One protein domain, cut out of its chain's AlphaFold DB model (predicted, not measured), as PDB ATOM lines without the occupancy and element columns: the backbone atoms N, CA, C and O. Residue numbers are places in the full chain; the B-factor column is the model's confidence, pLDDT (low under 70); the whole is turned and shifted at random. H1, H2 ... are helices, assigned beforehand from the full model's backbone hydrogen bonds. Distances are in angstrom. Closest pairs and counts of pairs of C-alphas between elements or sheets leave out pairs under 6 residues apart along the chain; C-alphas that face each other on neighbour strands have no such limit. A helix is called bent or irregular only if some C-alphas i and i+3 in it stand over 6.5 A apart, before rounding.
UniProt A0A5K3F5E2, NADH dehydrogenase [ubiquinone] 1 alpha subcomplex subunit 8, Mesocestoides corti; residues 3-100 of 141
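What this domain is: This is residues 3 to 100 of the 141 residues of the protein "NADH dehydrogenase [ubiquinone] 1 alpha subcomplex subunit 8" of Mesocestoides corti (UniProt A0A5K3F5E2). Look first for a long helix, H2, bent into an L of two arms, H2a and H2b, with a second helix folded back beside a part of each arm: H1 at the beginning of H2a, H3 along H2b. From the end of H3 a stretch with no named element, residues 82 to 100, runs back toward the H1 end, and its residues 86 to 93 stick out free, which leaves a loose, open frame. The printed part has 98 residues with three named helices in the order H1, H2, H3 and no named strand; the class is all helix, with 66 residues in the named helices. The whole is loose, with a radius of gyration of the C-alphas of 16.6 A, and it spans 42 by 30 by 24 A.

How they stand to each other: Begin with H1, residues 3 to 14, and go on over the short link of 6 residues to H2, residues 21 to 56. By its hydrogen bonds H2 was assigned as one helix, but it is bent: C-alphas 41 and 44 are 8.3 A apart, and its arms are H2a, residues 21 to 41, and H2b, residues 44 to 56. H1 and H2a touch and form a helical hairpin, at a shallow tilt of 24 degrees, opposite ways. Look for the place where they touch at residues 3 to 7 of H1 and residues 23 to 30 of H2a alone; the closest C-alphas are those of Phe 7 and Glu 23, 5.2 A apart. At the bend, the lines of H2a and H2b stand about perpendicular, at 73 degrees, and the two arms are near each other. After a short link of 7 residues comes H3, residues 64 to 81, which touches H2b in a second helical hairpin, at a shallow tilt of 21 degrees, opposite ways. The closest C-alphas of these two are those of Tyr 49 and Leu 69, 5.3 A apart. H3 also touches H2a, H3 with residues 76 to 80 alone and H2a with residues 38 to 41 alone; the closest C-alphas are those of Asn 41 and Lys 80, 6.6 A apart, and the lines are about perpendicular, at 86 degrees. H1 is apart from both H2b and H3. In H1 and H2a every pair of O i and N i+4 is within hydrogen-bond range; in H2b it is 7 of 9 and in H3 11 of 14.

Where its parts are: Find C-alpha 3 at (240.547, 159.923, 134.043); from there H1 runs 16.4 A to C-alpha 14. Next find C-alpha 21 at (230.034, 162.153, 128.736), where H2a begins; it runs 30.3 A to C-alpha 41. H2b runs 19.0 A from C-alpha 44 to C-alpha 56. H3 runs 24.7 A from C-alpha 64 to C-alpha 81 at (258.448, 161.986, 128.360). On the way you meet its irregular place, where C-alphas 65 and 68 are 8.0 A apart, and a kink of 35 degrees near residue 71.

The domain as a whole: The two C-alphas farthest apart are those of Tyr 56 and Lys 100, at 45.4 A, while those of Phe 3 and Lys 100, the first and last printed, are 12.6 A apart. Both links between the helices are short but not tight. Residues 82 to 100 hold no named element, and their C-alphas lie 10 to 25 A from the mean of the C-alphas; of these, residues 86 to 93 stand free. The printed part has no cut. Its mean pLDDT is 93.8, and no printed residue is under 70.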
ATOM      1  N   PHE A   3     241.729 159.651 134.877       86.88
ATOM      2  CA  PHE A   3     240.547 159.923 134.043       86.88
ATOM      3  C   PHE A   3     239.914 158.657 133.449       86.88
ATOM      4  O   PHE A   3     238.698 158.510 133.439       86.88
ATOM      5  N   PHE A   4     240.736 157.706 132.985       89.81
ATOM      6  CA  PHE A   4     240.227 156.446 132.432       89.81
ATOM      7  C   PHE A   4     239.511 155.605 133.488       89.81
ATOM      8  O   PHE A   4     238.451 155.053 133.222       89.81
ATOM      9  N   GLN A   5     240.074 155.516 134.692       92.00
ATOM     10  CA  GLN A   5     239.501 154.701 135.760       92.00
ATOM     11  C   GLN A   5     238.186 155.310 136.266       92.00
ATOM     12  O   GLN A   5     237.232 154.581 136.509       92.00
ATOM     13  N   GLU A   6     238.111 156.640 136.348       92.38
ATOM     14  CA  GLU A   6     236.886 157.367 136.693       92.38
ATOM     15  C   GLU A   6     235.782 157.173 135.649       92.38
ATOM     16  O   GLU A   6     234.646 156.861 136.010       92.38
ATOM     17  N   PHE A   7     236.118 157.263 134.358       93.75
ATOM     18  CA  PHE A   7     235.176 156.980 133.276       93.75
ATOM     19  C   PHE A   7     234.653 155.538 133.326       93.75
ATOM     20  O   PHE A   7     233.446 155.317 133.226       93.75
ATOM     21  N   MET A   8     235.542 154.554 133.515       93.06
ATOM     22  CA  MET A   8     235.140 153.145 133.600       93.06
ATOM     23  C   MET A   8     234.256 152.886 134.825       93.06
ATOM     24  O   MET A   8     233.242 152.203 134.693       93.06
ATOM     25  N   LEU A   9     234.582 153.479 135.980       92.62
ATOM     26  CA  LEU A   9     233.741 153.394 137.174       92.62
ATOM     27  C   LEU A   9     232.363 154.029 136.928       92.62
ATOM     28  O   LEU A   9     231.349 153.444 137.294       92.62
ATOM     29  N   CYS A  10     232.304 155.182 136.255       92.62
ATOM     30  CA  CYS A  10     231.041 155.842 135.918       92.62
ATOM     31  C   CYS A  10     230.159 154.981 135.024       92.62
ATOM     32  O   CYS A  10     228.976 154.782 135.310       92.62
ATOM     33  N   ASN A  11     230.746 154.425 133.968       92.06
ATOM     34  CA  ASN A  11     230.022 153.584 133.031       92.06
ATOM     35  C   ASN A  11     229.506 152.299 133.703       92.06
ATOM     36  O   ASN A  11     228.387 151.865 133.432       92.06
ATOM     37  N   GLN A  12     230.298 151.717 134.608       91.19
ATOM     38  CA  GLN A  12     229.919 150.514 135.344       91.19
ATOM     39  C   GLN A  12     228.839 150.773 136.400       91.19
ATOM     40  O   GLN A  12     227.992 149.914 136.599       91.19
ATOM     41  N   GLU A  13     228.843 151.923 137.074       90.94
ATOM     42  CA  GLU A  13     227.840 152.234 138.099       90.94
ATOM     43  C   GLU A  13     226.499 152.686 137.512       90.94
ATOM     44  O   GLU A  13     225.444 152.342 138.041       90.94
ATOM     45  N   HIS A  14     226.519 153.501 136.455       89.00
ATOM     46  CA  HIS A  14     225.293 154.069 135.891       89.00
ATOM     47  C   HIS A  14     224.648 153.188 134.821       89.00
ATOM     48  O   HIS A  14     223.456 153.351 134.581       89.00
ATOM     49  N   HIS A  15     225.423 152.337 134.139       87.81
ATOM     50  CA  HIS A  15     225.002 151.588 132.947       87.81
ATOM     51  C   HIS A  15     224.389 152.453 131.821       87.81
ATOM     52  O   HIS A  15     223.795 151.933 130.881       87.81
ATOM     53  N   ASP A  16     224.589 153.774 131.885       89.38
ATOM     54  CA  ASP A  16     224.051 154.770 130.965       89.38
ATOM     55  C   ASP A  16     225.198 155.631 130.405       89.38
ATOM     56  O   ASP A  16     225.741 156.478 131.126       89.38
ATOM     57  N   PRO A  17     225.536 155.536 129.106       90.44
ATOM     58  CA  PRO A  17     226.670 156.272 128.537       90.44
ATOM     59  C   PRO A  17     226.461 157.796 128.525       90.44
ATOM     60  O   PRO A  17     227.420 158.562 128.493       90.44
ATOM     61  N   ARG A  18     225.205 158.261 128.572       92.50
ATOM     62  CA  ARG A  18     224.855 159.693 128.537       92.50
ATOM     63  C   ARG A  18     225.282 160.439 129.803       92.50
ATOM     64  O   ARG A  18     225.568 161.629 129.730       92.50
ATOM     65  N   LYS A  19     225.323 159.750 130.947       90.44
ATOM     66  CA  LYS A  19     225.673 160.347 132.245       90.44
ATOM     67  C   LYS A  19     227.181 160.567 132.397       90.44
ATOM     68  O   LYS A  19     227.569 161.461 133.133       90.44
ATOM     69  N   CYS A  20     227.997 159.824 131.644       93.00
ATOM     70  CA  CYS A  20     229.462 159.806 131.753       93.00
ATOM     71  C   CYS A  20     230.181 160.539 130.598       93.00
ATOM     72  O   CYS A  20     231.331 160.241 130.259       93.00
ATOM     73  N   LEU A  21     229.489 161.461 129.911       94.25
ATOM     74  CA  LEU A  21     230.034 162.153 128.736       94.25
ATOM     75  C   LEU A  21     231.164 163.128 129.086       94.25
ATOM     76  O   LEU A  21     232.035 163.369 128.250       94.25
ATOM     77  N   ASN A  22     231.153 163.712 130.284       92.56
ATOM     78  CA  ASN A  22     232.167 164.685 130.686       92.56
ATOM     79  C   ASN A  22     233.501 163.986 130.967       92.56
ATOM     80  O   ASN A  22     234.524 164.361 130.398       92.56
ATOM     81  N   GLU A  23     233.462 162.891 131.715       92.81
ATOM     82  CA  GLU A  23     234.587 162.002 131.988       92.81
ATOM     83  C   GLU A  23     235.142 161.424 130.675       92.81
ATOM     84  O   GLU A  23     236.351 161.408 130.444       92.81
ATOM     85  N   GLY A  24     234.261 161.039 129.744       94.06
ATOM     86  CA  GLY A  24     234.660 160.573 128.413       94.06
ATOM     87  C   GLY A  24     235.410 161.634 127.592       94.06
ATOM     88  O   GLY A  24     236.409 161.326 126.928       94.06
ATOM     89  N   LYS A  25     234.986 162.905 127.661       95.25
ATOM     90  CA  LYS A  25     235.710 164.025 127.027       95.25
ATOM     91  C   LYS A  25     237.104 164.193 127.627       95.25
ATOM     92  O   LYS A  25     238.056 164.403 126.876       95.25
ATOM     93  N   GLU A  26     237.245 164.066 128.943       94.56
ATOM     94  CA  GLU A  26     238.543 164.159 129.620       94.56
ATOM     95  C   GLU A  26     239.489 163.023 129.221       94.56
ATOM     96  O   GLU A  26     240.654 163.280 128.901       94.56
ATOM     97  N   VAL A  27     238.988 161.785 129.139       95.19
ATOM     98  CA  VAL A  27     239.755 160.630 128.639       95.19
ATOM     99  C   VAL A  27     240.238 160.877 127.212       95.19
ATOM    100  O   VAL A  27     241.418 160.691 126.907       95.19
ATOM    101  N   THR A  28     239.349 161.367 126.349       95.69
ATOM    102  CA  THR A  28     239.664 161.649 124.943       95.69
ATOM    103  C   THR A  28     240.706 162.760 124.824       95.69
ATOM    104  O   THR A  28     241.685 162.636 124.086       95.69
ATOM    105  N   ALA A  29     240.549 163.836 125.599       96.50
ATOM    106  CA  ALA A  29     241.509 164.929 125.651       96.50
ATOM    107  C   ALA A  29     242.881 164.457 126.158       96.50
ATOM    108  O   ALA A  29     243.907 164.866 125.612       96.50
ATOM    109  N   CYS A  30     242.918 163.576 127.162       95.38
ATOM    110  CA  CYS A  30     244.148 162.973 127.668       95.38
ATOM    111  C   CYS A  30     244.844 162.116 126.597       95.38
ATOM    112  O   CYS A  30     246.041 162.292 126.358       95.38
ATOM    113  N   GLY A  31     244.101 161.250 125.900       94.88
ATOM    114  CA  GLY A  31     244.636 160.415 124.820       94.88
ATOM    115  C   GLY A  31     245.196 161.241 123.658       94.88
ATOM    116  O   GLY A  31     246.318 161.013 123.207       94.88
ATOM    117  N   LEU A  32     244.472 162.277 123.226       96.88
ATOM    118  CA  LEU A  32     244.942 163.185 122.176       96.88
ATOM    119  C   LEU A  32     246.189 163.972 122.592       96.88
ATOM    120  O   LEU A  32     247.083 164.178 121.771       96.88
ATOM    121  N   LYS A  33     246.270 164.418 123.852       95.75
ATOM    122  CA  LYS A  33     247.472 165.079 124.383       95.75
ATOM    123  C   LYS A  33     248.677 164.139 124.345       95.75
ATOM    124  O   LYS A  33     249.736 164.560 123.885       95.75
ATOM    125  N   PHE A  34     248.502 162.880 124.749       94.81
ATOM    126  CA  PHE A  34     249.556 161.866 124.689       94.81
ATOM    127  C   PHE A  34     250.041 161.627 123.253       94.81
ATOM    128  O   PHE A  34     251.234 161.743 122.988       94.81
ATOM    129  N   LEU A  35     249.134 161.393 122.298       95.38
ATOM    130  CA  LEU A  35     249.510 161.155 120.898       95.38
ATOM    131  C   LEU A  35     250.213 162.365 120.263       95.38
ATOM    132  O   LEU A  35     251.176 162.201 119.514       95.38
ATOM    133  N   LYS A  36     249.786 163.592 120.590       96.75
ATOM    134  CA  LYS A  36     250.476 164.817 120.153       96.75
ATOM    135  C   LYS A  36     251.886 164.916 120.732       96.75
ATOM    136  O   LYS A  36     252.796 165.334 120.022       96.75
ATOM    137  N   LEU A  37     252.073 164.550 122.000       95.62
ATOM    138  CA  LEU A  37     253.392 164.521 122.630       95.62
ATOM    139  C   LEU A  37     254.279 163.442 121.994       95.62
ATOM    140  O   LEU A  37     255.463 163.687 121.774       95.62
ATOM    141  N   LEU A  38     253.702 162.285 121.654       96.12
ATOM    142  CA  LEU A  38     254.401 161.162 121.022       96.12
ATOM    143  C   LEU A  38     254.916 161.548 119.651       96.12
ATOM    144  O   LEU A  38     256.103 161.393 119.380       96.12
ATOM    145  N   LYS A  39     254.044 162.153 118.846       96.31
ATOM    146  CA  LYS A  39     254.415 162.675 117.538       96.31
ATOM    147  C   LYS A  39     255.533 163.720 117.631       96.31
ATOM    148  O   LYS A  39     256.482 163.677 116.869       96.31
ATOM    149  N   LYS A  40     255.470 164.641 118.595       96.56
ATOM    150  CA  LYS A  40     256.497 165.688 118.735       96.56
ATOM    151  C   LYS A  40     257.879 165.160 119.126       96.56
ATOM    152  O   LYS A  40     258.868 165.773 118.748       96.56
ATOM    153  N   ASN A  41     257.949 164.087 119.915       96.25
ATOM    154  CA  ASN A  41     259.201 163.662 120.549       96.25
ATOM    155  C   ASN A  41     259.797 162.369 119.977       96.25
ATOM    156  O   ASN A  41     261.019 162.242 119.969       96.25
ATOM    157  N   CYS A  42     258.972 161.411 119.546       96.69
ATOM    158  CA  CYS A  42     259.399 160.048 119.200       96.69
ATOM    159  C   CYS A  42     258.759 159.530 117.895       96.69
ATOM    160  O   CYS A  42     258.586 158.323 117.735       96.69
ATOM    161  N   GLU A  43     258.348 160.413 116.975       96.50
ATOM    162  CA  GLU A  43     257.735 160.022 115.689       96.50
ATOM    163  C   GLU A  43     258.667 159.169 114.820       96.50
ATOM    164  O   GLU A  43     258.216 158.214 114.180       96.50
ATOM    165  N   ASP A  44     259.961 159.473 114.851       95.75
ATOM    166  CA  ASP A  44     261.032 158.777 114.141       95.75
ATOM    167  C   ASP A  44     261.156 157.307 114.558       95.75
ATOM    168  O   ASP A  44     261.325 156.437 113.706       95.75
ATOM    169  N   VAL A  45     261.000 157.011 115.852       95.81
ATOM    170  CA  VAL A  45     261.075 155.641 116.387       95.81
ATOM    171  C   VAL A  45     259.711 154.942 116.360       95.81
ATOM    172  O   VAL A  45     259.619 153.731 116.156       95.81
ATOM    173  N   PHE A  46     258.622 155.698 116.521       96.56
ATOM    174  CA  PHE A  46     257.261 155.163 116.505       96.56
ATOM    175  C   PHE A  46     256.833 154.681 115.113       96.56
ATOM    176  O   PHE A  46     256.197 153.632 114.990       96.56
ATOM    177  N   THR A  47     257.208 155.413 114.061       96.56
ATOM    178  CA  THR A  47     256.854 155.094 112.670       96.56
ATOM    179  C   THR A  47     257.286 153.686 112.230       96.56
ATOM    180  O   THR A  47     256.425 152.890 111.844       96.56
ATOM    181  N   PRO A  48     258.571 153.299 112.331       96.25
ATOM    182  CA  PRO A  48     258.998 151.954 111.958       96.25
ATOM    183  C   PRO A  48     258.389 150.874 112.862       96.25
ATOM    184  O   PRO A  48     258.111 149.769 112.395       96.25
ATOM    185  N   TYR A  49     258.138 151.176 114.143       96.62
ATOM    186  CA  TYR A  49     257.514 150.228 115.066       96.62
ATOM    187  C   TYR A  49     256.090 149.852 114.639       96.62
ATOM    188  O   TYR A  49     255.794 148.660 114.498       96.62
ATOM    189  N   TYR A  50     255.219 150.834 114.372       95.00
ATOM    190  CA  TYR A  50     253.852 150.528 113.938       95.00
ATOM    191  C   TYR A  50     253.844 149.859 112.556       95.00
ATOM    192  O   TYR A  50     253.053 148.944 112.326       95.00
ATOM    193  N   GLN A  51     254.741 150.266 111.647       96.06
ATOM    194  CA  GLN A  51     254.866 149.654 110.321       96.06
ATOM    195  C   GLN A  51     255.280 148.184 110.418       96.06
ATOM    196  O   GLN A  51     254.764 147.348 109.677       96.06
ATOM    197  N   CYS A  52     256.165 147.849 111.359       96.69
ATOM    198  CA  CYS A  52     256.527 146.466 111.636       96.69
ATOM    199  C   CYS A  52     255.315 145.653 112.108       96.69
ATOM    200  O   CYS A  52     255.072 144.574 111.570       96.69
ATOM    201  N   ILE A  53     254.530 146.168 113.063       96.44
ATOM    202  CA  ILE A  53     253.326 145.476 113.555       96.44
ATOM    203  C   ILE A  53     252.323 145.273 112.419       96.44
ATOM    204  O   ILE A  53     251.774 144.186 112.266       96.44
ATOM    205  N   TRP A  54     252.121 146.298 111.592       94.62
ATOM    206  CA  TRP A  54     251.228 146.228 110.442       94.62
ATOM    207  C   TRP A  54     251.661 145.162 109.425       94.62
ATOM    208  O   TRP A  54     250.834 144.400 108.934       94.62
ATOM    209  N   ARG A  55     252.962 145.080 109.119       95.06
ATOM    210  CA  ARG A  55     253.491 144.179 108.085       95.06
ATOM    211  C   ARG A  55     253.713 142.744 108.565       95.06
ATOM    212  O   ARG A  55     253.521 141.814 107.789       95.06
ATOM    213  N   TYR A  56     254.141 142.563 109.813       94.31
ATOM    214  CA  TYR A  56     254.599 141.275 110.350       94.31
ATOM    215  C   TYR A  56     253.751 140.745 111.513       94.31
ATOM    216  O   TYR A  56     254.001 139.637 111.985       94.31
ATOM    217  N   GLY A  57     252.756 141.499 111.987       90.81
ATOM    218  CA  GLY A  57     251.891 141.095 113.099       90.81
ATOM    219  C   GLY A  57     250.777 140.111 112.723       90.81
ATOM    220  O   GLY A  57     250.140 139.549 113.616       90.81
ATOM    221  N   GLY A  58     250.542 139.880 111.428       91.31
ATOM    222  CA  GLY A  58     249.470 139.011 110.933       91.31
ATOM    223  C   GLY A  58     248.071 139.505 111.326       91.31
ATOM    224  O   GLY A  58     247.889 140.660 111.701       91.31
ATOM    225  N   ALA A  59     247.078 138.611 111.285       92.06
ATOM    226  CA  ALA A  59     245.682 138.941 111.605       92.06
ATOM    227  C   ALA A  59     245.465 139.418 113.057       92.06
ATOM    228  O   ALA A  59     244.476 140.082 113.353       92.06
ATOM    229  N   HIS A  60     246.388 139.085 113.963       92.38
ATOM    230  CA  HIS A  60     246.285 139.391 115.391       92.38
ATOM    231  C   HIS A  60     247.142 140.582 115.832       92.38
ATOM    232  O   HIS A  60     247.210 140.853 117.029       92.38
ATOM    233  N   PHE A  61     247.828 141.264 114.905       93.38
ATOM    234  CA  PHE A  61     248.759 142.353 115.224       93.38
ATOM    235  C   PHE A  61     249.779 141.974 116.320       93.38
ATOM    236  O   PHE A  61     250.044 142.732 117.254       93.38
ATOM    237  N   SER A  62     250.355 140.770 116.218       94.00
ATOM    238  CA  SER A  62     251.321 140.255 117.193       94.00
ATOM    239  C   SER A  62     252.583 141.117 117.261       94.00
ATOM    240  O   SER A  62     253.190 141.467 116.251       94.00
ATOM    241  N   ILE A  63     253.027 141.400 118.485       93.62
ATOM    242  CA  ILE A  63     254.217 142.217 118.760       93.62
ATOM    243  C   ILE A  63     255.524 141.413 118.812       93.62
ATOM    244  O   ILE A  63     256.593 142.004 118.968       93.62
ATOM    245  N   GLN A  64     255.474 140.077 118.716       92.94
ATOM    246  CA  GLN A  64     256.651 139.220 118.929       92.94
ATOM    247  C   GLN A  64     257.784 139.502 117.931       92.94
ATOM    248  O   GLN A  64     258.936 139.646 118.338       92.94
ATOM    249  N   SER A  65     257.454 139.692 116.654       91.94
ATOM    250  CA  SER A  65     258.425 139.983 115.590       91.94
ATOM    251  C   SER A  65     259.039 141.388 115.687       91.94
ATOM    252  O   SER A  65     260.102 141.639 115.126       91.94
ATOM    253  N   CYS A  66     258.404 142.307 116.424       96.00
ATOM    254  CA  CYS A  66     258.745 143.734 116.452       96.00
ATOM    255  C   CYS A  66     259.357 144.202 117.784       96.00
ATOM    256  O   CYS A  66     259.499 145.403 118.013       96.00
ATOM    257  N   ARG A  67     259.758 143.275 118.670       95.06
ATOM    258  CA  ARG A  67     260.313 143.603 119.999       95.06
ATOM    259  C   ARG A  67     261.569 144.475 119.948       95.06
ATOM    260  O   ARG A  67     261.720 145.345 120.794       95.06
ATOM    261  N   LYS A  68     262.437 144.296 118.944       94.62
ATOM    262  CA  LYS A  68     263.646 145.127 118.775       94.62
ATOM    263  C   LYS A  68     263.304 146.613 118.624       94.62
ATOM    264  O   LYS A  68     263.915 147.450 119.276       94.62
ATOM    265  N   LEU A  69     262.291 146.918 117.809       96.00
ATOM    266  CA  LEU A  69     261.796 148.281 117.600       96.00
ATOM    267  C   LEU A  69     261.021 148.796 118.818       96.00
ATOM    268  O   LEU A  69     261.098 149.977 119.137       96.00
ATOM    269  N   GLN A  70     260.325 147.904 119.531       95.88
ATOM    270  CA  GLN A  70     259.645 148.259 120.773       95.88
ATOM    271  C   GLN A  70     260.614 148.801 121.831       95.88
ATOM    272  O   GLN A  70     260.311 149.816 122.441       95.88
ATOM    273  N   TYR A  71     261.769 148.156 122.042       94.94
ATOM    274  CA  TYR A  71     262.734 148.618 123.048       94.94
ATOM    275  C   TYR A  71     263.237 150.033 122.757       94.94
ATOM    276  O   TYR A  71     263.284 150.855 123.664       94.94
ATOM    277  N   ALA A  72     263.540 150.341 121.493       95.50
ATOM    278  CA  ALA A  72     263.944 151.686 121.096       95.50
ATOM    279  C   ALA A  72     262.837 152.724 121.362       95.50
ATOM    280  O   ALA A  72     263.116 153.826 121.835       95.50
ATOM    281  N   LEU A  73     261.574 152.370 121.088       96.50
ATOM    282  CA  LEU A  73     260.430 153.239 121.365       96.50
ATOM    283  C   LEU A  73     260.249 153.471 122.871       96.50
ATOM    284  O   LEU A  73     260.112 154.616 123.298       96.50
ATOM    285  N   ASP A  74     260.275 152.398 123.664       96.12
ATOM    286  CA  ASP A  74     260.130 152.453 125.120       96.12
ATOM    287  C   ASP A  74     261.248 153.319 125.742       96.12
ATOM    288  O   ASP A  74     260.968 154.150 126.608       96.12
ATOM    289  N   SER A  75     262.491 153.212 125.250       96.12
ATOM    290  CA  SER A  75     263.610 154.082 125.650       96.12
ATOM    291  C   SER A  75     263.358 155.556 125.317       96.12
ATOM    292  O   SER A  75     263.502 156.405 126.195       96.12
ATOM    293  N   CYS A  76     262.904 155.877 124.098       97.06
ATOM    294  CA  CYS A  76     262.601 157.262 123.711       97.06
ATOM    295  C   CYS A  76     261.506 157.884 124.589       97.06
ATOM    296  O   CYS A  76     261.622 159.030 125.030       97.06
ATOM    297  N   ILE A  77     260.441 157.125 124.867       96.81
ATOM    298  CA  ILE A  77     259.333 157.581 125.713       96.81
ATOM    299  C   ILE A  77     259.820 157.798 127.153       96.81
ATOM    300  O   ILE A  77     259.484 158.817 127.763       96.81
ATOM    301  N   LYS A  78     260.655 156.898 127.684       96.31
ATOM    302  CA  LYS A  78     261.232 157.035 129.025       96.31
ATOM    303  C   LYS A  78     262.105 158.285 129.146       96.31
ATOM    304  O   LYS A  78     261.936 159.042 130.094       96.31
ATOM    305  N   GLU A  79     262.983 158.534 128.178       96.31
ATOM    306  CA  GLU A  79     263.928 159.659 128.210       96.31
ATOM    307  C   GLU A  79     263.261 161.015 127.948       96.31
ATOM    308  O   GLU A  79     263.519 161.976 128.670       96.31
ATOM    309  N   LYS A  80     262.384 161.113 126.938       96.19
ATOM    310  CA  LYS A  80     261.802 162.401 126.514       96.19
ATOM    311  C   LYS A  80     260.492 162.752 127.213       96.19
ATOM    312  O   LYS A  80     260.141 163.926 127.281       96.19
ATOM    313  N   MET A  81     259.738 161.760 127.694       94.06
ATOM    314  CA  MET A  81     258.448 161.986 128.360       94.06
ATOM    315  C   MET A  81     258.429 161.602 129.836       94.06
ATOM    316  O   MET A  81     257.464 161.940 130.517       94.06
ATOM    317  N   GLY A  82     259.434 160.871 130.327       94.06
ATOM    318  CA  GLY A  82     259.439 160.361 131.699       94.06
ATOM    319  C   GLY A  82     258.356 159.314 131.969       94.06
ATOM    320  O   GLY A  82     257.966 159.124 133.118       94.06
ATOM    321  N   ILE A  83     257.829 158.660 130.928       93.50
ATOM    322  CA  ILE A  83     256.795 157.627 131.063       93.50
ATOM    323  C   ILE A  83     257.461 156.267 130.889       93.50
ATOM    324  O   ILE A  83     257.991 155.956 129.825       93.50
ATOM    325  N   GLU A  84     257.423 155.441 131.928       94.38
ATOM    326  CA  GLU A  84     257.944 154.079 131.868       94.38
ATOM    327  C   GLU A  84     256.841 153.080 131.513       94.38
ATOM    328  O   GLU A  84     255.687 153.205 131.940       94.38
ATOM    329  N   ARG A  85     257.202 152.065 130.722       93.69
ATOM    330  CA  ARG A  85     256.296 150.968 130.406       93.69
ATOM    331  C   ARG A  85     256.004 150.174 131.687       93.69
ATOM    332  O   ARG A  85     256.938 149.677 132.311       93.69
ATOM    333  N   PRO A  86     254.728 150.007 132.067       93.88
ATOM    334  CA  PRO A  86     254.390 149.313 133.295       93.88
ATOM    335  C   PRO A  86     254.712 147.819 133.219       93.88
ATOM    336  O   PRO A  86     254.745 147.209 132.145       93.88
ATOM    337  N   GLU A  87     254.898 147.232 134.396       93.62
ATOM    338  CA  GLU A  87     255.147 145.805 134.574       93.62
ATOM    339  C   GLU A  87     253.986 144.921 134.089       93.62
ATOM    340  O   GLU A  87     252.830 145.346 133.955       93.62
ATOM    341  N   LEU A  88     254.296 143.644 133.853       93.50
ATOM    342  CA  LEU A  88     253.289 142.659 133.482       93.50
ATOM    343  C   LEU A  88     252.234 142.538 134.594       93.50
ATOM    344  O   LEU A  88     252.556 142.399 135.768       93.50
ATOM    345  N   GLY A  89     250.956 142.603 134.215       93.75
ATOM    346  CA  GLY A  89     249.834 142.526 135.156       93.75
ATOM    347  C   GLY A  89     249.437 143.855 135.806       93.75
ATOM    348  O   GLY A  89     248.394 143.903 136.451       93.75
ATOM    349  N   HIS A  90     250.166 144.956 135.586       92.69
ATOM    350  CA  HIS A  90     249.813 146.283 136.118       92.69
ATOM    351  C   HIS A  90     248.380 146.730 135.776       92.69
ATOM    352  O   HIS A  90     247.701 147.352 136.596       92.69
ATOM    353  N   PHE A  91     247.916 146.414 134.564       90.19
ATOM    354  CA  PHE A  91     246.567 146.744 134.095       90.19
ATOM    355  C   PHE A  91     245.486 145.774 134.587       90.19
ATOM    356  O   PHE A  91     244.312 146.120 134.545       90.19
ATOM    357  N   ASN A  92     245.867 144.602 135.101       93.19
ATOM    358  CA  ASN A  92     244.931 143.598 135.617       93.19
ATOM    359  C   ASN A  92     244.609 143.812 137.104       93.19
ATOM    360  O   ASN A  92     243.774 143.109 137.667       93.19
ATOM    361  N   ARG A  93     245.291 144.754 137.766       91.81
ATOM    362  CA  ARG A  93     245.052 145.080 139.174       91.81
ATOM    363  C   ARG A  93     243.790 145.924 139.307       91.81
ATOM    364  O   ARG A  93     243.658 146.944 138.630       91.81
ATOM    365  N   VAL A  94     242.909 145.531 140.226       91.31
ATOM    366  CA  VAL A  94     241.771 146.356 140.647       91.31
ATOM    367  C   VAL A  94     242.309 147.614 141.319       91.31
ATOM    368  O   VAL A  94     243.209 147.542 142.157       91.31
ATOM    369  N   ARG A  95     241.778 148.774 140.932       88.75
ATOM    370  CA  ARG A  95     242.160 150.071 141.493       88.75
ATOM    371  C   ARG A  95     240.962 150.700 142.170       88.75
ATOM    372  O   ARG A  95     239.862 150.679 141.624       88.75
ATOM    373  N   LEU A  96     241.201 151.259 143.348       90.81
ATOM    374  CA  LEU A  96     240.227 152.090 144.037       90.81
ATOM    375  C   LEU A  96     240.288 153.490 143.425       90.81
ATOM    376  O   LEU A  96     241.373 154.057 143.280       90.81
ATOM    377  N   VAL A  97     239.133 154.002 143.011       89.81
ATOM    378  CA  VAL A  97     239.009 155.305 142.356       89.81
ATOM    379  C   VAL A  97     238.177 156.205 143.251       89.81
ATOM    380  O   VAL A  97     236.976 155.991 143.409       89.81
ATOM    381  N   ASP A  98     238.816 157.229 143.803       89.31
ATOM    382  CA  ASP A  98     238.122 158.253 144.572       89.31
ATOM    383  C   ASP A  98     237.394 159.188 143.607       89.31
ATOM    384  O   ASP A  98     238.019 159.868 142.789       89.31
ATOM    385  N   THR A  99     236.064 159.216 143.687       87.56
ATOM    386  CA  THR A  99     235.229 160.080 142.845       87.56
ATOM    387  C   THR A  99     234.415 161.043 143.698       87.56
ATOM    388  O   THR A  99     234.041 160.739 144.828       87.56
ATOM    389  N   LYS A 100     234.154 162.238 143.158       86.75
ATOM    390  CA  LYS A 100     233.356 163.276 143.837       86.75
ATOM    391  C   LYS A 100     231.847 163.075 143.671       86.75
ATOM    392  O   LYS A 100     231.063 163.710 144.370       86.75
TER     393      LYS A 100